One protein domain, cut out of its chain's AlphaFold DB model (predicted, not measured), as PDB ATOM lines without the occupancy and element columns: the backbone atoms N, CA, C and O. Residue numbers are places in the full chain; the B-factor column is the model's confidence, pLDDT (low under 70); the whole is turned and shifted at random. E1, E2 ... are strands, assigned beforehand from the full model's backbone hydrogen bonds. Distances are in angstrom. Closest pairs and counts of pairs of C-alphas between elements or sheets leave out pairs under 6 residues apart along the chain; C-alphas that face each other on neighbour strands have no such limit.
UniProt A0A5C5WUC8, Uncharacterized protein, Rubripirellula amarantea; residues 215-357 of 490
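Overview. This is residues 215 to 357 of the 490 residues of an uncharacterized protein of Rubripirellula amarantea (UniProt A0A5C5WUC8). The domain is a closed barrel of eight antiparallel strands, and the long hairpin of E9 and E10 runs past the ring, with E5 paired onto the far part of E9 and E6 onto E10. The far end of the hairpin of E1 and E2 also reaches past the strands beside it, and the long link of residues 264 to 276 loops out from E4 to E5. The printed part has 143 residues with ten named strands, E1 to E10 in order along it, and no named helix; the class is all strand. Round the ring run E1, E2, E3, E4, E7, E8, E9 and E10, and back to E1. The whole is compact, with a radius of gyration of the C-alphas of 15.7 A and spans of 49 by 38 by 33 A.

Along the chain. E1 is residues 219 to 227, from C-alpha 219 at (19.000, -5.957, -40.446), and is 25.6 A long from first to last C-alpha. E2, residues 230 to 239, is 26.8 A long and bends by 52 degrees at residue 234. E3 is residues 244 to 249. E4, residues 255 to 263, is 23.7 A long and bends by 57 degrees at residue 258. E5 is residues 277 to 280, with C-alpha 277 at (12.673, 24.817, -19.197). E6 is residues 289 to 292, E7 is residues 298 to 303, and E8 is residues 319 to 325, 20.0 A long. E9, residues 328 to 340, is 31.3 A long and bends by 69 degrees at residue 335. E10, residues 343 to 356, is the longest strand by residues, 37.5 A from first to last C-alpha; it bends by 55 degrees at residue 349 and ends at C-alpha 356 at (21.382, -2.914, -47.067).

Arrangement. E1, E2, E3 and E4 form a meander, each strand the antiparallel neighbour of the one before; E7, E8, E9 and E10 form another. In the hairpin of E1 and E2, N 221 and O 237 are 2.8 A apart, within hydrogen-bond range. Across E2 and E3, N 236 and O 248 are 2.8 A apart, and across E3 and E4, N 247 and O 255 are 2.8 A apart. The pairing of E4 is staggered: it pairs with E3 over residues 255 to 258 and with E7 over residues 258 to 263, where N 262 and O 299 are 2.8 A apart. E7 and E8 are a hairpin, with N 300 and O 320 2.8 A apart. E8 and E9 are another, with N 321 and O 332 2.8 A apart. The hairpin of E9 and E10 has N 331 and O 351 3.0 A apart and N 338 and O 345 2.8 A apart. E10 closes the ring as the antiparallel neighbour of E1, with N 354 and O 222 2.8 A apart. E8 and E5 lie on one side of E9, E5 beside residues 336 to 339, with N 339 and O 277 2.8 A apart. E1 and E6 lie on one side of E10, E6 beside residues 346 to 350, with N 350 and O 289 2.7 A apart. E5 and E6 are apart.

Size, cuts and confidence. The two C-alphas farthest apart are those of Asp 229 and Gly 272, at 51.4 A. The printed part has no cut. The links from E4 to E5, 13 residues, and from E7 to E8, 15 residues, are long; within the latter, residues 311 to 312 pair antiparallel with residues 315 to 316. The mean pLDDT of the printed part is 91.5; residues 266 to 272 and residue 306 are under 70.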
ATOM      1  N   ASP A 215      11.443  -6.556 -34.878       96.69
ATOM      2  CA  ASP A 215      11.444  -7.087 -36.247       96.69
ATOM      3  C   ASP A 215      11.591  -5.995 -37.315       96.69
ATOM      4  O   ASP A 215      12.135  -6.253 -38.389       96.69
ATOM      5  N   GLN A 216      11.151  -4.768 -37.026       95.69
ATOM      6  CA  GLN A 216      11.245  -3.642 -37.959       95.69
ATOM      7  C   GLN A 216      12.647  -3.028 -38.023       95.69
ATOM      8  O   GLN A 216      12.967  -2.371 -39.015       95.69
ATOM      9  N   ILE A 217      13.480  -3.230 -36.997       97.00
ATOM     10  CA  ILE A 217      14.844  -2.679 -36.936       97.00
ATOM     11  C   ILE A 217      15.926  -3.715 -37.255       97.00
ATOM     12  O   ILE A 217      17.046  -3.339 -37.602       97.00
ATOM     13  N   ILE A 218      15.615  -5.014 -37.178       97.19
ATOM     14  CA  ILE A 218      16.555  -6.091 -37.510       97.19
ATOM     15  C   ILE A 218      17.034  -5.975 -38.963       97.19
ATOM     16  O   ILE A 218      16.252  -5.866 -39.911       97.19
ATOM     17  N   GLY A 219      18.351  -6.059 -39.143       96.12
ATOM     18  CA  GLY A 219      19.000  -5.957 -40.446       96.12
ATOM     19  C   GLY A 219      20.209  -5.033 -40.430       96.12
ATOM     20  O   GLY A 219      20.708  -4.664 -39.366       96.12
ATOM     21  N   GLN A 220      20.684  -4.705 -41.630       97.12
ATOM     22  CA  GLN A 220      21.818  -3.820 -41.869       97.12
ATOM     23  C   GLN A 220      21.329  -2.510 -42.483       97.12
ATOM     24  O   GLN A 220      20.490  -2.509 -43.387       97.12
ATOM     25  N   TRP A 221      21.874  -1.405 -41.996       97.81
ATOM     26  CA  TRP A 221      21.441  -0.055 -42.317       97.81
ATOM     27  C   TRP A 221      22.668   0.807 -42.564       97.81
ATOM     28  O   TRP A 221      23.586   0.791 -41.751       97.81
ATOM     29  N   VAL A 222      22.707   1.544 -43.669       97.75
ATOM     30  CA  VAL A 222      23.857   2.382 -44.033       97.75
ATOM     31  C   VAL A 222      23.384   3.806 -44.292       97.75
ATOM     32  O   VAL A 222      22.448   4.026 -45.061       97.75
ATOM     33  N   ALA A 223      24.003   4.766 -43.613       97.62
ATOM     34  CA  ALA A 223      23.844   6.188 -43.861       97.62
ATOM     35  C   ALA A 223      24.817   6.630 -44.954       97.62
ATOM     36  O   ALA A 223      25.968   6.184 -44.984       97.62
ATOM     37  N   TYR A 224      24.347   7.526 -45.813       96.69
ATOM     38  CA  TYR A 224      25.125   8.106 -46.896       96.69
ATOM     39  C   TYR A 224      25.087   9.622 -46.775       96.69
ATOM     40  O   TYR A 224      24.068  10.197 -46.384       96.69
ATOM     41  N   GLU A 225      26.198  10.257 -47.110       94.81
ATOM     42  CA  GLU A 225      26.310  11.702 -47.221       94.81
ATOM     43  C   GLU A 225      26.652  12.070 -48.662       94.81
ATOM     44  O   GLU A 225      27.535  11.468 -49.274       94.81
ATOM     45  N   SER A 226      25.939  13.061 -49.193       92.12
ATOM     46  CA  SER A 226      26.184  13.562 -50.541       92.12
ATOM     47  C   SER A 226      27.475  14.377 -50.552       92.12
ATOM     48  O   SER A 226      27.577  15.413 -49.888       92.12
ATOM     49  N   ALA A 227      28.466  13.911 -51.308       87.00
ATOM     50  CA  ALA A 227      29.766  14.546 -51.463       87.00
ATOM     51  C   ALA A 227      29.990  14.922 -52.936       87.00
ATOM     52  O   ALA A 227      30.848  14.375 -53.624       87.00
ATOM     53  N   GLY A 228      29.203  15.885 -53.424       88.38
ATOM     54  CA  GLY A 228      29.192  16.265 -54.838       88.38
ATOM     55  C   GLY A 228      28.227  15.388 -55.633       88.38
ATOM     56  O   GLY A 228      27.043  15.361 -55.310       88.38
ATOM     57  N   ASP A 229      28.733  14.704 -56.662       88.62
ATOM     58  CA  ASP A 229      27.927  13.821 -57.522       88.62
ATOM     59  C   ASP A 229      27.814  12.384 -56.974       88.62
ATOM     60  O   ASP A 229      26.961  11.626 -57.438       88.62
ATOM     61  N   ASP A 230      28.633  12.027 -55.980       91.75
ATOM     62  CA  ASP A 230      28.680  10.691 -55.387       91.75
ATOM     63  C   ASP A 230      28.184  10.703 -53.931       91.75
ATOM     64  O   ASP A 230      28.501  11.600 -53.140       91.75
ATOM     65  N   ASP A 231      27.429   9.667 -53.568       94.62
ATOM     66  CA  ASP A 231      27.022   9.394 -52.191       94.62
ATOM     67  C   ASP A 231      28.084   8.525 -51.506       94.62
ATOM     68  O   ASP A 231      28.415   7.433 -51.972       94.62
ATOM     69  N   ILE A 232      28.610   8.987 -50.372       95.69
ATOM     70  CA  ILE A 232      29.637   8.270 -49.608       95.69
ATOM     71  C   ILE A 232      29.007   7.692 -48.347       95.69
ATOM     72  O   ILE A 232      28.369   8.406 -47.575       95.69
ATOM     73  N   ALA A 233      29.205   6.395 -48.105       97.12
ATOM     74  CA  ALA A 233      28.757   5.761 -46.870       97.12
ATOM     75  C   ALA A 233      29.533   6.311 -45.658       97.12
ATOM     76  O   ALA A 233      30.764   6.266 -45.630       97.12
ATOM     77  N   THR A 234      28.822   6.790 -44.637       96.75
ATOM     78  CA  THR A 234      29.420   7.431 -43.449       96.75
ATOM     79  C   THR A 234      29.260   6.611 -42.172       96.75
ATOM     80  O   THR A 234      30.123   6.648 -41.292       96.75
ATOM     81  N   LEU A 235      28.181   5.835 -42.066       97.44
ATOM     82  CA  LEU A 235      27.855   5.032 -40.889       97.44
ATOM     83  C   LEU A 235      27.082   3.779 -41.298       97.44
ATOM     84  O   LEU A 235      26.104   3.857 -42.033       97.44
ATOM     85  N   GLY A 236      27.479   2.629 -40.770       97.56
ATOM     86  CA  GLY A 236      26.750   1.373 -40.863       97.56
ATOM     87  C   GLY A 236      26.258   0.909 -39.496       97.56
ATOM     88  O   GLY A 236      27.047   0.840 -38.560       97.56
ATOM     89  N   ILE A 237      24.984   0.544 -39.372       97.69
ATOM     90  CA  ILE A 237      24.398  -0.029 -38.156       97.69
ATOM     91  C   ILE A 237      23.762  -1.386 -38.451       97.69
ATOM     92  O   ILE A 237      23.025  -1.544 -39.425       97.69
ATOM     93  N   ARG A 238      23.994  -2.370 -37.580       97.19
ATOM     94  CA  ARG A 238      23.346  -3.683 -37.646       97.19
ATOM     95  C   ARG A 238      22.689  -4.042 -36.324       97.19
ATOM     96  O   ARG A 238      23.349  -4.023 -35.289       97.19
ATOM     97  N   PHE A 239      21.432  -4.469 -36.401       97.50
ATOM     98  CA  PHE A 239      20.692  -5.072 -35.292       97.50
ATOM     99  C   PHE A 239      20.495  -6.565 -35.559       97.50
ATOM    100  O   PHE A 239      19.942  -6.948 -36.595       97.50
ATOM    101  N   SER A 240      20.936  -7.417 -34.630       97.00
ATOM    102  CA  SER A 240      20.693  -8.863 -34.682       97.00
ATOM    103  C   SER A 240      19.444  -9.253 -33.884       97.00
ATOM    104  O   SER A 240      19.049  -8.565 -32.941       97.00
ATOM    105  N   GLN A 241      18.837 -10.394 -34.220       96.44
ATOM    106  CA  GLN A 241      17.755 -10.991 -33.419       96.44
ATOM    107  C   GLN A 241      18.209 -11.383 -32.007       96.44
ATOM    108  O   GLN A 241      17.407 -11.390 -31.079       96.44
ATOM    109  N   ALA A 242      19.495 -11.696 -31.832       96.12
ATOM    110  CA  ALA A 242      20.059 -12.101 -30.548       96.12
ATOM    111  C   ALA A 242      20.328 -10.918 -29.596       96.12
ATOM    112  O   ALA A 242      20.796 -11.136 -28.478       96.12
ATOM    113  N   GLY A 243      20.040  -9.684 -30.025       96.25
ATOM    114  CA  GLY A 243      20.318  -8.472 -29.253       96.25
ATOM    115  C   GLY A 243      21.735  -7.930 -29.443       96.25
ATOM    116  O   GLY A 243      22.165  -7.088 -28.660       96.25
ATOM    117  N   ASP A 244      22.475  -8.393 -30.456       96.25
ATOM    118  CA  ASP A 244      23.786  -7.832 -30.794       96.25
ATOM    119  C   ASP A 244      23.626  -6.583 -31.662       96.25
ATOM    120  O   ASP A 244      22.753  -6.511 -32.534       96.25
ATOM    121  N   PHE A 245      24.512  -5.622 -31.445       96.75
ATOM    122  CA  PHE A 245      24.553  -4.355 -32.155       96.75
ATOM    123  C   PHE A 245      25.956  -4.089 -32.686       96.75
ATOM    124  O   PHE A 245      26.938  -4.271 -31.965       96.75
ATOM    125  N   VAL A 246      26.043  -3.621 -33.929       96.38
ATOM    126  CA  VAL A 246      27.288  -3.137 -34.539       96.38
ATOM    127  C   VAL A 246      27.042  -1.726 -35.056       96.38
ATOM    128  O   VAL A 246      26.109  -1.530 -35.830       96.38
ATOM    129  N   ALA A 247      27.887  -0.774 -34.666       96.69
ATOM    130  CA  ALA A 247      28.009   0.545 -35.275       96.69
ATOM    131  C   ALA A 247      29.405   0.678 -35.890       96.69
ATOM    132  O   ALA A 247      30.416   0.654 -35.192       96.69
ATOM    133  N   CYS A 248      29.460   0.804 -37.207       96.94
ATOM    134  CA  CYS A 248      30.678   0.936 -37.987       96.94
ATOM    135  C   CYS A 248      30.723   2.342 -38.590       96.94
ATOM    136  O   CYS A 248      29.990   2.632 -39.533       96.94
ATOM    137  N   ASN A 249      31.542   3.227 -38.026       96.44
ATOM    138  CA  ASN A 249      31.733   4.569 -38.568       96.44
ATOM    139  C   ASN A 249      32.793   4.517 -39.672       96.44
ATOM    140  O   ASN A 249      33.851   3.921 -39.478       96.44
ATOM    141  N   ALA A 250      32.535   5.172 -40.806       96.38
ATOM    142  CA  ALA A 250      33.504   5.269 -41.897       96.38
ATOM    143  C   ALA A 250      34.801   5.967 -41.461       96.38
ATOM    144  O   ALA A 250      35.884   5.636 -41.937       96.38
ATOM    145  N   THR A 251      34.678   6.904 -40.519       92.94
ATOM    146  CA  THR A 251      35.782   7.620 -39.878       92.94
ATOM    147  C   THR A 251      35.566   7.670 -38.369       92.94
ATOM    148  O   THR A 251      34.440   7.869 -37.911       92.94
ATOM    149  N   GLY A 252      36.638   7.572 -37.583       90.81
ATOM    150  CA  GLY A 252      36.546   7.563 -36.119       90.81
ATOM    151  C   GLY A 252      36.151   6.198 -35.532       90.81
ATOM    152  O   GLY A 252      36.154   5.194 -36.241       90.81
ATOM    153  N   PRO A 253      35.876   6.118 -34.219       91.62
ATOM    154  CA  PRO A 253      35.758   4.843 -33.519       91.62
ATOM    155  C   PRO A 253      34.460   4.110 -33.874       91.62
ATOM    156  O   PRO A 253      33.372   4.679 -33.833       91.62
ATOM    157  N   SER A 254      34.579   2.825 -34.182       94.25
ATOM    158  CA  SER A 254      33.464   1.892 -34.357       94.25
ATOM    159  C   SER A 254      33.231   1.077 -33.087       94.25
ATOM    160  O   SER A 254      34.076   1.064 -32.195       94.25
ATOM    161  N   TRP A 255      32.095   0.392 -32.974       94.81
ATOM    162  CA  TRP A 255      31.743  -0.358 -31.772       94.81
ATOM    163  C   TRP A 255      30.814  -1.551 -32.029       94.81
ATOM    164  O   TRP A 255      29.956  -1.529 -32.908       94.81
ATOM    165  N   THR A 256      30.983  -2.599 -31.220       94.94
ATOM    166  CA  THR A 256      30.143  -3.799 -31.204       94.94
ATOM    167  C   THR A 256      29.794  -4.144 -29.766       94.94
ATOM    168  O   THR A 256      30.675  -4.186 -28.906       94.94
ATOM    169  N   GLY A 257      28.525  -4.440 -29.513       94.62
ATOM    170  CA  GLY A 257      28.043  -4.851 -28.201       94.62
ATOM    171  C   GLY A 257      26.599  -5.314 -28.262       94.62
ATOM    172  O   GLY A 257      26.221  -6.032 -29.187       94.62
ATOM    173  N   ARG A 258      25.795  -4.939 -27.266       95.50
ATOM    174  CA  ARG A 258      24.389  -5.350 -27.173       95.50
ATOM    175  C   ARG A 258      23.439  -4.172 -27.132       95.50
ATOM    176  O   ARG A 258      23.803  -3.094 -26.664       95.50
ATOM    177  N   TYR A 259      22.211  -4.417 -27.569       96.81
ATOM    178  CA  TYR A 259      21.118  -3.464 -27.486       96.81
ATOM    179  C   TYR A 259      19.899  -4.061 -26.783       96.81
ATOM    180  O   TYR A 259      19.637  -5.261 -26.850       96.81
ATOM    181  N   GLU A 260      19.139  -3.188 -26.135       96.38
ATOM    182  CA  GLU A 260      17.806  -3.460 -25.615       96.38
ATOM    183  C   GLU A 260      16.847  -2.436 -26.227       96.38
ATOM    184  O   GLU A 260      17.080  -1.231 -26.120       96.38
ATOM    185  N   LEU A 261      15.796  -2.918 -26.891       96.25
ATOM    186  CA  LEU A 261      14.702  -2.079 -27.368       96.25
ATOM    187  C   LEU A 261      13.642  -2.001 -26.271       96.25
ATOM    188  O   LEU A 261      13.135  -3.023 -25.814       96.25
ATOM    189  N   SER A 262      13.328  -0.782 -25.858       91.56
ATOM    190  CA  SER A 262      12.352  -0.480 -24.818       91.56
ATOM    191  C   SER A 262      11.356   0.560 -25.307       91.56
ATOM    192  O   SER A 262      11.674   1.388 -26.167       91.56
ATOM    193  N   ASP A 263      10.163   0.530 -24.724       85.12
ATOM    194  CA  ASP A 263       9.162   1.563 -24.950       85.12
ATOM    195  C   ASP A 263       9.641   2.855 -24.286       85.12
ATOM    196  O   ASP A 263       9.893   2.892 -23.075       85.12
ATOM    197  N   PHE A 264       9.763   3.927 -25.069       80.12
ATOM    198  CA  PHE A 264      10.032   5.237 -24.501       80.12
ATOM    199  C   PHE A 264       8.765   5.761 -23.832       80.12
ATOM    200  O   PHE A 264       7.810   6.175 -24.494       80.12
ATOM    201  N   GLN A 265       8.745   5.751 -22.503       75.00
ATOM    202  CA  GLN A 265       7.685   6.424 -21.770       75.00
ATOM    203  C   GLN A 265       8.017   7.909 -21.687       75.00
ATOM    204  O   GLN A 265       8.856   8.322 -20.891       75.00
ATOM    205  N   ILE A 266       7.348   8.700 -22.527       68.75
ATOM    206  CA  ILE A 266       7.298  10.151 -22.352       68.75
ATOM    207  C   ILE A 266       6.600  10.398 -21.019       68.75
ATOM    208  O   ILE A 266       5.408  10.098 -20.878       68.75
ATOM    209  N   ASP A 267       7.351  10.898 -20.042       63.56
ATOM    210  CA  ASP A 267       6.770  11.286 -18.771       63.56
ATOM    211  C   ASP A 267       5.882  12.511 -19.015       63.56
ATOM    212  O   ASP A 267       6.362  13.604 -19.330       63.56
ATOM    213  N   ASN A 268       4.567  12.289 -18.948       62.97
ATOM    214  CA  ASN A 268       3.570  13.354 -19.057       62.97
ATOM    215  C   ASN A 268       3.342  14.034 -17.697       62.97
ATOM    216  O   ASN A 268       2.430  14.851 -17.573       62.97
ATOM    217  N   GLN A 269       4.098  13.680 -16.651       62.53
ATOM    218  CA  GLN A 269       4.098  14.462 -15.424       62.53
ATOM    219  C   GLN A 269       4.856  15.758 -15.696       62.53
ATOM    220  O   GLN A 269       6.079  15.820 -15.597       62.53
ATOM    221  N   GLY A 270       4.105  16.790 -16.088       61.97
ATOM    222  CA  GLY A 270       4.625  18.144 -16.188       61.97
ATOM    223  C   GLY A 270       5.347  18.506 -14.895       61.97
ATOM    224  O   GLY A 270       4.817  18.339 -13.792       61.97
ATOM    225  N   ILE A 271       6.578  18.989 -15.027       66.69
ATOM    226  CA  ILE A 271       7.217  19.720 -13.941       66.69
ATOM    227  C   ILE A 271       6.340  20.963 -13.808       66.69
ATOM    228  O   ILE A 271       6.189  21.678 -14.788       66.69
ATOM    229  N   GLY A 272       5.657  21.159 -12.675       68.38
ATOM    230  CA  GLY A 272       4.683  22.246 -12.472       68.38
ATOM    231  C   GLY A 272       5.316  23.643 -12.451       68.38
ATOM    232  O   GLY A 272       5.154  24.383 -11.487       68.38
ATOM    233  N   THR A 273       6.108  23.967 -13.465       70.75
ATOM    234  CA  THR A 273       6.826  25.212 -13.673       70.75
ATOM    235  C   THR A 273       6.010  26.088 -14.606       70.75
ATOM    236  O   THR A 273       5.629  25.660 -15.692       70.75
ATOM    237  N   ASP A 274       5.781  27.332 -14.195       79.62
ATOM    238  CA  ASP A 274       5.045  28.319 -14.994       79.62
ATOM    239  C   ASP A 274       5.815  28.757 -16.259       79.62
ATOM    240  O   ASP A 274       5.232  29.346 -17.169       79.62
ATOM    241  N   GLU A 275       7.118  28.461 -16.337       87.31
ATOM    242  CA  GLU A 275       7.984  28.792 -17.470       87.31
ATOM    243  C   GLU A 275       8.581  27.527 -18.110       87.31
ATOM    244  O   GLU A 275       8.990  26.612 -17.387       87.31
ATOM    245  N   PRO A 276       8.670  27.465 -19.452       87.88
ATOM    246  CA  PRO A 276       9.259  26.328 -20.143       87.88
ATOM    247  C   PRO A 276      10.770  26.250 -19.884       87.88
ATOM    248  O   PRO A 276      11.506  27.215 -20.105       87.88
ATOM    249  N   ILE A 277      11.253  25.082 -19.461       92.31
ATOM    250  CA  ILE A 277      12.673  24.817 -19.197       92.31
ATOM    251  C   ILE A 277      13.240  24.010 -20.360       92.31
ATOM    252  O   ILE A 277      12.693  22.981 -20.736       92.31
ATOM    253  N   THR A 278      14.364  24.444 -20.929       93.69
ATOM    254  CA  THR A 278      15.080  23.676 -21.959       93.69
ATOM    255  C   THR A 278      16.461  23.288 -21.455       93.69
ATOM    256  O   THR A 278      17.265  24.153 -21.112       93.69
ATOM    257  N   SER A 279      16.750  21.990 -21.444       92.81
ATOM    258  CA  SER A 279      18.082  21.451 -21.180       92.81
ATOM    259  C   SER A 279      18.720  21.027 -22.498       92.81
ATOM    260  O   SER A 279      18.193  20.150 -23.175       92.81
ATOM    261  N   THR A 280      19.828  21.661 -22.884       94.44
ATOM    262  CA  THR A 280      20.584  21.287 -24.092       94.44
ATOM    263  C   THR A 280      21.593  20.196 -23.752       94.44
ATOM    264  O   THR A 280      22.315  20.306 -22.764       94.44
ATOM    265  N   ILE A 281      21.637  19.158 -24.580       91.94
ATOM    266  CA  ILE A 281      22.476  17.968 -24.426       91.94
ATOM    267  C   ILE A 281      23.600  17.982 -25.464       91.94
ATOM    268  O   ILE A 281      24.763  17.839 -25.095       91.94
ATOM    269  N   ASP A 282      23.263  18.184 -26.742       94.69
ATOM    270  CA  ASP A 282      24.209  18.117 -27.862       94.69
ATOM    271  C   ASP A 282      23.794  19.048 -29.024       94.69
ATOM    272  O   ASP A 282      22.775  19.743 -28.965       94.69
ATOM    273  N   GLN A 283      24.596  19.082 -30.089       94.62
ATOM    274  CA  GLN A 283      24.360  19.843 -31.311       94.62
ATOM    275  C   GLN A 283      24.181  18.923 -32.525       94.62
ATOM    276  O   GLN A 283      24.843  17.898 -32.682       94.62
ATOM    277  N   SER A 284      23.264  19.306 -33.414       94.50
ATOM    278  CA  SER A 284      23.023  18.580 -34.662       94.50
ATOM    279  C   SER A 284      24.119  18.880 -35.678       94.50
ATOM    280  O   SER A 284      24.411  20.051 -35.933       94.50
ATOM    281  N   SER A 285      24.631  17.845 -36.342       93.31
ATOM    282  CA  SER A 285      25.372  18.022 -37.594       93.31
ATOM    283  C   SER A 285      24.441  18.550 -38.693       93.31
ATOM    284  O   SER A 285      23.222  18.359 -38.642       93.31
ATOM    285  N   SER A 286      25.000  19.257 -39.680       89.56
ATOM    286  CA  SER A 286      24.236  19.974 -40.718       89.56
ATOM    287  C   SER A 286      23.430  19.071 -41.652       89.56
ATOM    288  O   SER A 286      22.475  19.523 -42.276       89.56
ATOM    289  N   ASN A 287      23.825  17.807 -41.760       91.31
ATOM    290  CA  ASN A 287      23.214  16.773 -42.590       91.31
ATOM    291  C   ASN A 287      22.177  15.921 -41.826       91.31
ATOM    292  O   ASN A 287      21.507  15.089 -42.436       91.31
ATOM    293  N   HIS A 288      22.020  16.114 -40.511       95.25
ATOM    294  CA  HIS A 288      21.053  15.377 -39.696       95.25
ATOM    295  C   HIS A 288      19.695  16.093 -39.669       95.25
ATOM    296  O   HIS A 288      19.606  17.323 -39.632       95.25
ATOM    297  N   LEU A 289      18.608  15.320 -39.672       96.69
ATOM    298  CA  LEU A 289      17.248  15.856 -39.627       96.69
ATOM    299  C   LEU A 289      16.867  16.155 -38.176       96.69
ATOM    300  O   LEU A 289      16.881  15.262 -37.339       96.69
ATOM    301  N   ARG A 290      16.468  17.385 -37.860       97.50
ATOM    302  CA  ARG A 290      15.975  17.718 -36.513       97.50
ATOM    303  C   ARG A 290      14.493  17.397 -36.380       97.50
ATOM    304  O   ARG A 290      13.711  17.666 -37.292       97.50
ATOM    305  N   GLY A 291      14.094  16.848 -35.241       96.81
ATOM    306  CA  GLY A 291      12.687  16.623 -34.935       96.81
ATOM    307  C   GLY A 291      12.472  16.074 -33.535       96.81
ATOM    308  O   GLY A 291      13.411  15.657 -32.870       96.81
ATOM    309  N   ASN A 292      11.217  16.041 -33.107       96.38
ATOM    310  CA  ASN A 292      10.855  15.523 -31.792       96.38
ATOM    311  C   ASN A 292      10.696  14.000 -31.804       96.38
ATOM    312  O   ASN A 292      10.336  13.407 -32.833       96.38
ATOM    313  N   VAL A 293      10.928  13.389 -30.643       95.25
ATOM    314  CA  VAL A 293      10.592  11.989 -30.371       95.25
ATOM    315  C   VAL A 293       9.071  11.836 -30.320       95.25
ATOM    316  O   VAL A 293       8.364  12.618 -29.686       95.25
ATOM    317  N   LEU A 294       8.558  10.826 -31.011       92.94
ATOM    318  CA  LEU A 294       7.150  10.445 -31.029       92.94
ATOM    319  C   LEU A 294       6.927   9.224 -30.137       92.94
ATOM    320  O   LEU A 294       7.835   8.438 -29.890       92.94
ATOM    321  N   ARG A 295       5.681   9.008 -29.705       89.62
ATOM    322  CA  ARG A 295       5.314   7.826 -28.901       89.62
ATOM    323  C   ARG A 295       5.510   6.493 -29.626       89.62
ATOM    324  O   ARG A 295       5.625   5.471 -28.964       89.62
ATOM    325  N   SER A 296       5.500   6.493 -30.956       91.69
ATOM    326  CA  SER A 296       5.761   5.306 -31.776       91.69
ATOM    327  C   SER A 296       7.249   5.016 -31.979       91.69
ATOM    328  O   SER A 296       7.591   3.948 -32.491       91.69
ATOM    329  N   ASP A 297       8.135   5.927 -31.571       95.69
ATOM    330  CA  ASP A 297       9.571   5.706 -31.668       95.69
ATOM    331  C   ASP A 297      10.032   4.701 -30.613       95.69
ATOM    332  O   ASP A 297       9.543   4.659 -29.483       95.69
ATOM    333  N   GLY A 298      11.008   3.887 -30.991       95.69
ATOM    334  CA  GLY A 298      11.662   2.953 -30.088       95.69
ATOM    335  C   GLY A 298      12.811   3.631 -29.369       95.69
ATOM    336  O   GLY A 298      13.498   4.473 -29.947       95.69
ATOM    337  N   HIS A 299      13.066   3.231 -28.129       96.44
ATOM    338  CA  HIS A 299      14.241   3.660 -27.387       96.44
ATOM    339  C   HIS A 299      15.218   2.497 -27.240       96.44
ATOM    340  O   HIS A 299      14.898   1.456 -26.657       96.44
ATOM    341  N   ILE A 300      16.412   2.680 -27.792       96.81
ATOM    342  CA  ILE A 300      17.498   1.712 -27.764       96.81
ATOM    343  C   ILE A 300      18.461   2.082 -26.649       96.81
ATOM    344  O   ILE A 300      19.064   3.152 -26.671       96.81
ATOM    345  N   ARG A 301      18.679   1.150 -25.721       95.06
ATOM    346  CA  ARG A 301      19.760   1.224 -24.740       95.06
ATOM    347  C   ARG A 301      20.905   0.323 -25.170       95.06
ATOM    348  O   ARG A 301      20.709  -0.873 -25.391       95.06
ATOM    349  N   LEU A 302      22.106   0.880 -25.250       93.88
ATOM    350  CA  LEU A 302      23.312   0.121 -25.550       93.88
ATOM    351  C   LEU A 302      23.957  -0.400 -24.266       93.88
ATOM    352  O   LEU A 302      23.909   0.231 -23.211       93.88
ATOM    353  N   SER A 303      24.580  -1.570 -24.357       89.75
ATOM    354  CA  SER A 303      25.292  -2.205 -23.246       89.75
ATOM    355  C   SER A 303      26.513  -2.990 -23.731       89.75
ATOM    356  O   SER A 303      26.651  -3.294 -24.918       89.75
ATOM    357  N   GLY A 304      27.418  -3.319 -22.806       79.25
ATOM    358  CA  GLY A 304      28.642  -4.070 -23.105       79.25
ATOM    359  C   GLY A 304      29.862  -3.212 -23.461       79.25
ATOM    360  O   GLY A 304      30.854  -3.749 -23.944       79.25
ATOM    361  N   PHE A 305      29.821  -1.897 -23.220       77.44
ATOM    362  CA  PHE A 305      31.001  -1.029 -23.272       77.44
ATOM    363  C   PHE A 305      31.581  -0.811 -21.866       77.44
ATOM    364  O   PHE A 305      30.841  -0.703 -20.891       77.44
ATOM    365  N   VAL A 306      32.914  -0.764 -21.763       56.81
ATOM    366  CA  VAL A 306      33.630  -0.711 -20.471       56.81
ATOM    367  C   VAL A 306      33.746   0.716 -19.931       56.81
ATOM    368  O   VAL A 306      33.712   0.918 -18.720       56.81
ATOM    369  N   LYS A 307      33.907   1.714 -20.810       73.81
ATOM    370  CA  LYS A 307      34.214   3.086 -20.385       73.81
ATOM    371  C   LYS A 307      33.524   4.136 -21.243       73.81
ATOM    372  O   LYS A 307      32.645   4.841 -20.748       73.81
ATOM    373  N   ASP A 308      33.885   4.185 -22.519       80.31
ATOM    374  CA  ASP A 308      33.393   5.209 -23.429       80.31
ATOM    375  C   ASP A 308      32.184   4.686 -24.211       80.31
ATOM    376  O   ASP A 308      32.199   3.535 -24.668       80.31
ATOM    377  N   PRO A 309      31.108   5.484 -24.317       85.25
ATOM    378  CA  PRO A 309      29.966   5.121 -25.140       85.25
ATOM    379  C   PRO A 309      30.376   5.023 -26.618       85.25
ATOM    380  O   PRO A 309      31.315   5.699 -27.050       85.25
ATOM    381  N   PRO A 310      29.678   4.203 -27.414       86.44
ATOM    382  CA  PRO A 310      29.866   4.188 -28.856       86.44
ATOM    383  C   PRO A 310      29.538   5.541 -29.483       86.44
ATOM    384  O   PRO A 310      28.657   6.264 -29.017       86.44
ATOM    385  N   ASN A 311      30.215   5.840 -30.589       91.06
ATOM    386  CA  ASN A 311      29.894   6.999 -31.408       91.06
ATOM    387  C   ASN A 311      28.940   6.605 -32.539       91.06
ATOM    388  O   ASN A 311      29.180   5.622 -33.241       91.06
ATOM    389  N   LEU A 312      27.905   7.409 -32.765       90.81
ATOM    390  CA  LEU A 312      27.066   7.368 -33.960       90.81
ATOM    391  C   LEU A 312      27.291   8.650 -34.756       90.81
ATOM    392  O   LEU A 312      26.957   9.733 -34.284       90.81
ATOM    393  N   ALA A 313      27.902   8.529 -35.939       88.12
ATOM    394  CA  ALA A 313      28.246   9.669 -36.795       88.12
ATOM    395  C   ALA A 313      29.022  10.774 -36.045       88.12
ATOM    396  O   ALA A 313      28.769  11.961 -36.214       88.12
ATOM    397  N   GLY A 314      29.955  10.372 -35.174       88.69
ATOM    398  CA  GLY A 314      30.779  11.292 -34.380       88.69
ATOM    399  C   GLY A 314      30.192  11.717 -33.028       88.69
ATOM    400  O   GLY A 314      30.911  12.340 -32.252       88.69
ATOM    401  N   HIS A 315      28.954  11.331 -32.704       92.38
ATOM    402  CA  HIS A 315      28.293  11.682 -31.443       92.38
ATOM    403  C   HIS A 315      28.288  10.510 -30.462       92.38
ATOM    404  O   HIS A 315      27.814   9.421 -30.786       92.38
ATOM    405  N   ALA A 316      28.808  10.735 -29.259       92.31
ATOM    406  CA  ALA A 316      28.861   9.749 -28.186       92.31
ATOM    407  C   ALA A 316      27.458   9.471 -27.623       92.31
ATOM    408  O   ALA A 316      26.836  10.365 -27.052       92.31
ATOM    409  N   VAL A 317      26.976   8.229 -27.725       92.50
ATOM    410  CA  VAL A 317      25.616   7.858 -27.297       92.50
ATOM    411  C   VAL A 317      25.591   6.592 -26.445       92.50
ATOM    412  O   VAL A 317      26.202   5.574 -26.764       92.50
ATOM    413  N   ARG A 318      24.856   6.636 -25.333       91.69
ATOM    414  CA  ARG A 318      24.546   5.447 -24.509       91.69
ATOM    415  C   ARG A 318      23.196   4.852 -24.882       91.69
ATOM    416  O   ARG A 318      22.975   3.646 -24.785       91.69
ATOM    417  N   ASP A 319      22.317   5.734 -25.297       94.00
ATOM    418  CA  ASP A 319      20.955   5.513 -25.689       94.00
ATOM    419  C   ASP A 319      20.627   6.397 -26.889       94.00
ATOM    420  O   ASP A 319      21.228   7.450 -27.113       94.00
ATOM    421  N   PHE A 320      19.703   5.920 -27.706       96.75
ATOM    422  CA  PHE A 320      19.229   6.644 -28.873       96.75
ATOM    423  C   PHE A 320      17.826   6.175 -29.248       96.75
ATOM    424  O   PHE A 320      17.330   5.150 -28.776       96.75
ATOM    425  N   PHE A 321      17.181   6.933 -30.120       97.50
ATOM    426  CA  PHE A 321      15.837   6.670 -30.600       97.50
ATOM    427  C   PHE A 321      15.870   6.049 -31.990       97.50
ATOM    428  O   PHE A 321      16.760   6.336 -32.791       97.50
ATOM    429  N   VAL A 322      14.890   5.209 -32.296       97.69
ATOM    430  CA  VAL A 322      14.726   4.602 -33.617       97.69
ATOM    431  C   VAL A 322      13.321   4.830 -34.146       97.69
ATOM    432  O   VAL A 322      12.338   4.615 -33.440       97.69
ATOM    433  N   ARG A 323      13.231   5.227 -35.414       96.31
ATOM    434  CA  ARG A 323      11.971   5.374 -36.150       96.31
ATOM    435  C   ARG A 323      12.095   4.697 -37.505       96.31
ATOM    436  O   ARG A 323      13.129   4.794 -38.160       96.31
ATOM    437  N   ARG A 324      11.034   4.032 -37.954       94.56
ATOM    438  CA  ARG A 324      10.946   3.483 -39.309       94.56
ATOM    439  C   ARG A 324      10.129   4.432 -40.181       94.56
ATOM    440  O   ARG A 324       9.019   4.792 -39.807       94.56
ATOM    441  N   ASP A 325      10.678   4.799 -41.331       90.94
ATOM    442  CA  ASP A 325       9.992   5.551 -42.385       90.94
ATOM    443  C   ASP A 325      10.083   4.753 -43.687       90.94
ATOM    444  O   ASP A 325      11.073   4.860 -44.415       90.94
ATOM    445  N   ASP A 326       9.087   3.898 -43.923       86.56
ATOM    446  CA  ASP A 326       8.990   2.977 -45.060       86.56
ATOM    447  C   ASP A 326      10.265   2.145 -45.284       86.56
ATOM    448  O   ASP A 326      10.441   1.089 -44.670       86.56
ATOM    449  N   GLU A 327      11.162   2.633 -46.143       92.31
ATOM    450  CA  GLU A 327      12.432   2.007 -46.523       92.31
ATOM    451  C   GLU A 327      13.621   2.439 -45.646       92.31
ATOM    452  O   GLU A 327      14.645   1.749 -45.595       92.31
ATOM    453  N   HIS A 328      13.474   3.495 -44.846       97.00
ATOM    454  CA  HIS A 328      14.544   4.105 -44.055       97.00
ATOM    455  C   HIS A 328      14.422   3.819 -42.564       97.00
ATOM    456  O   HIS A 328      13.328   3.758 -41.994       97.00
ATOM    457  N   LEU A 329      15.558   3.571 -41.928       97.88
ATOM    458  CA  LEU A 329      15.650   3.585 -40.478       97.88
ATOM    459  C   LEU A 329      16.218   4.946 -40.095       97.88
ATOM    460  O   LEU A 329      17.254   5.346 -40.615       97.88
ATOM    461  N   LEU A 330      15.530   5.668 -39.226       98.25
ATOM    462  CA  LEU A 330      16.044   6.882 -38.618       98.25
ATOM    463  C   LEU A 330      16.600   6.522 -37.247       98.25
ATOM    464  O   LEU A 330      15.907   5.897 -36.445       98.25
ATOM    465  N   VAL A 331      17.837   6.926 -36.982       97.94
ATOM    466  CA  VAL A 331      18.503   6.751 -35.689       97.94
ATOM    467  C   VAL A 331      18.779   8.132 -35.112       97.94
ATOM    468  O   VAL A 331      19.477   8.926 -35.735       97.94
ATOM    469  N   GLY A 332      18.172   8.438 -33.969       97.44
ATOM    470  CA  GLY A 332      18.134   9.774 -33.387       97.44
ATOM    471  C   GLY A 332      18.888   9.869 -32.070       97.44
ATOM    472  O   GLY A 332      18.576   9.127 -31.144       97.44
ATOM    473  N   TYR A 333      19.829  10.803 -31.948       96.38
ATOM    474  CA  TYR A 333      20.472  11.122 -30.667       96.38
ATOM    475  C   TYR A 333      19.885  12.412 -30.068       96.38
ATOM    476  O   TYR A 333      19.480  13.305 -30.822       96.38
ATOM    477  N   PRO A 334      19.776  12.514 -28.731       95.50
ATOM    478  CA  PRO A 334      19.125  13.645 -28.075       95.50
ATOM    479  C   PRO A 334      19.931  14.938 -28.221       95.50
ATOM    480  O   PRO A 334      21.124  14.978 -27.938       95.50
ATOM    481  N   LEU A 335      19.248  16.010 -28.623       96.06
ATOM    482  CA  LEU A 335      19.793  17.366 -28.705       96.06
ATOM    483  C   LEU A 335      19.387  18.201 -27.499       96.06
ATOM    484  O   LEU A 335      20.218  18.897 -26.923       96.06
ATOM    485  N   ALA A 336      18.112  18.143 -27.121       95.56
ATOM    486  CA  ALA A 336      17.566  18.910 -26.016       95.56
ATOM    487  C   ALA A 336      16.313  18.245 -25.441       95.56
ATOM    488  O   ALA A 336      15.610  17.507 -26.130       95.56
ATOM    489  N   VAL A 337      16.017  18.539 -24.178       93.94
ATOM    490  CA  VAL A 337      14.738  18.202 -23.546       93.94
ATOM    491  C   VAL A 337      14.048  19.495 -23.148       93.94
ATOM    492  O   VAL A 337      14.621  20.317 -22.429       93.94
ATOM    493  N   HIS A 338      12.824  19.663 -23.632       93.12
ATOM    494  CA  HIS A 338      11.940  20.772 -23.312       93.12
ATOM    495  C   HIS A 338      10.914  20.294 -22.292       93.12
ATOM    496  O   HIS A 338      10.247  19.287 -22.514       93.12
ATOM    497  N   PHE A 339      10.797  21.004 -21.182       90.81
ATOM    498  CA  PHE A 339       9.784  20.785 -20.162       90.81
ATOM    499  C   PHE A 339       8.818  21.960 -20.191       90.81
ATOM    500  O   PHE A 339       9.251  23.112 -20.116       90.81
ATOM    501  N   ASP A 340       7.531  21.673 -20.301       87.88
ATOM    502  CA  ASP A 340       6.450  22.649 -20.238       87.88
ATOM    503  C   ASP A 340       5.306  22.133 -19.347       87.88
ATOM    504  O   ASP A 340       5.424  21.103 -18.675       87.88
ATOM    505  N   SER A 341       4.197  22.876 -19.307       85.75
ATOM    506  CA  SER A 341       3.014  22.501 -18.528       85.75
ATOM    507  C   SER A 341       2.365  21.193 -18.986       85.75
ATOM    508  O   SER A 341       1.652  20.566 -18.203       85.75
ATOM    509  N   ASP A 342       2.589  20.793 -20.239       83.75
ATOM    510  CA  ASP A 342       1.947  19.648 -20.880       83.75
ATOM    511  C   ASP A 342       2.825  18.384 -20.807       83.75
ATOM    512  O   ASP A 342       2.326  17.273 -21.017       83.75
ATOM    513  N   GLY A 343       4.109  18.523 -20.452       87.06
ATOM    514  CA  GLY A 343       5.007  17.417 -20.141       87.06
ATOM    515  C   GLY A 343       6.456  17.676 -20.542       87.06
ATOM    516  O   GLY A 343       6.963  18.796 -20.502       87.06
ATOM    517  N   SER A 344       7.145  16.592 -20.904       90.19
ATOM    518  CA  SER A 344       8.488  16.645 -21.477       90.19
ATOM    519  C   SER A 344       8.465  16.277 -22.961       90.19
ATOM    520  O   SER A 344       7.751  15.369 -23.387       90.19
ATOM    521  N   ASN A 345       9.258  16.982 -23.762       92.31
ATOM    522  CA  ASN A 345       9.438  16.719 -25.181       92.31
ATOM    523  C   ASN A 345      10.931  16.714 -25.520       92.31
ATOM    524  O   ASN A 345      11.640  17.690 -25.270       92.31
ATOM    525  N   THR A 346      11.405  15.615 -26.099       95.19
ATOM    526  CA  THR A 346      12.813  15.444 -26.460       95.19
ATOM    527  C   THR A 346      13.009  15.778 -27.933       95.19
ATOM    528  O   THR A 346      12.457  15.106 -28.809       95.19
ATOM    529  N   GLU A 347      13.825  16.791 -28.210       97.06
ATOM    530  CA  GLU A 347      14.331  17.082 -29.549       97.06
ATOM    531  C   GLU A 347      15.547  16.191 -29.834       97.06
ATOM    532  O   GLU A 347      16.458  16.071 -29.010       97.06
ATOM    533  N   VAL A 348      15.585  15.581 -31.016       97.75
ATOM    534  CA  VAL A 348      16.662  14.693 -31.464       97.75
ATOM    535  C   VAL A 348      17.156  15.070 -32.865       97.75
ATOM    536  O   VAL A 348      16.426  15.646 -33.680       97.75
ATOM    537  N   ALA A 349      18.403  14.707 -33.156       97.94
ATOM    538  CA  ALA A 349      18.985  14.727 -34.494       97.94
ATOM    539  C   ALA A 349      18.926  13.320 -35.089       97.94
ATOM    540  O   ALA A 349      19.595  12.408 -34.612       97.94
ATOM    541  N   TRP A 350      18.124  13.154 -36.135       97.81
ATOM    542  CA  TRP A 350      17.898  11.907 -36.851       97.81
ATOM    543  C   TRP A 350      18.891  11.732 -38.001       97.81
ATOM    544  O   TRP A 350      18.938  12.526 -38.943       97.81
ATOM    545  N   ILE A 351      19.619  10.624 -37.959       97.62
ATOM    546  CA  ILE A 351      20.447  10.113 -39.046       97.62
ATOM    547  C   ILE A 351      19.572   9.195 -39.893       97.62
ATOM    548  O   ILE A 351      18.957   8.268 -39.363       97.62
ATOM    549  N   ARG A 352      19.503   9.437 -41.204       97.69
ATOM    550  CA  ARG A 352      18.739   8.594 -42.132       97.69
ATOM    551  C   ARG A 352      19.614   7.465 -42.662       97.69
ATOM    552  O   ARG A 352      20.622   7.721 -43.310       97.69
ATOM    553  N   LEU A 353      19.196   6.225 -42.434       97.94
ATOM    554  CA  LEU A 353      19.876   5.035 -42.930       97.94
ATOM    555  C   LEU A 353      19.006   4.286 -43.940       97.94
ATOM    556  O   LEU A 353      17.807   4.089 -43.733       97.94
ATOM    557  N   MET A 354      19.632   3.829 -45.021       97.38
ATOM    558  CA  MET A 354      19.022   2.982 -46.042       97.38
ATOM    559  C   MET A 354      19.279   1.512 -45.731       97.38
ATOM    560  O   MET A 354      20.355   1.148 -45.250       97.38
ATOM    561  N   ARG A 355      18.296   0.650 -46.004       96.50
ATOM    562  CA  ARG A 355      18.464  -0.794 -45.812       96.50
ATOM    563  C   ARG A 355      19.536  -1.322 -46.759       96.50
ATOM    564  O   ARG A 355      19.492  -1.040 -47.954       96.50
ATOM    565  N   LYS A 356      20.456  -2.136 -46.244       95.06
ATOM    566  CA  LYS A 356      21.382  -2.914 -47.067       95.06
ATOM    567  C   LYS A 356      21.006  -4.385 -46.989       95.06
ATOM    568  O   LYS A 356      20.886  -4.951 -45.902       95.06
ATOM    569  N   GLU A 357      20.784  -5.002 -48.143       89.19
ATOM    570  CA  GLU A 357      20.624  -6.452 -48.205       89.19
ATOM    571  C   GLU A 357      21.961  -7.129 -47.872       89.19
ATOM    572  O   GLU A 357      23.028  -6.569 -48.116       89.19
TER     573      GLU A 357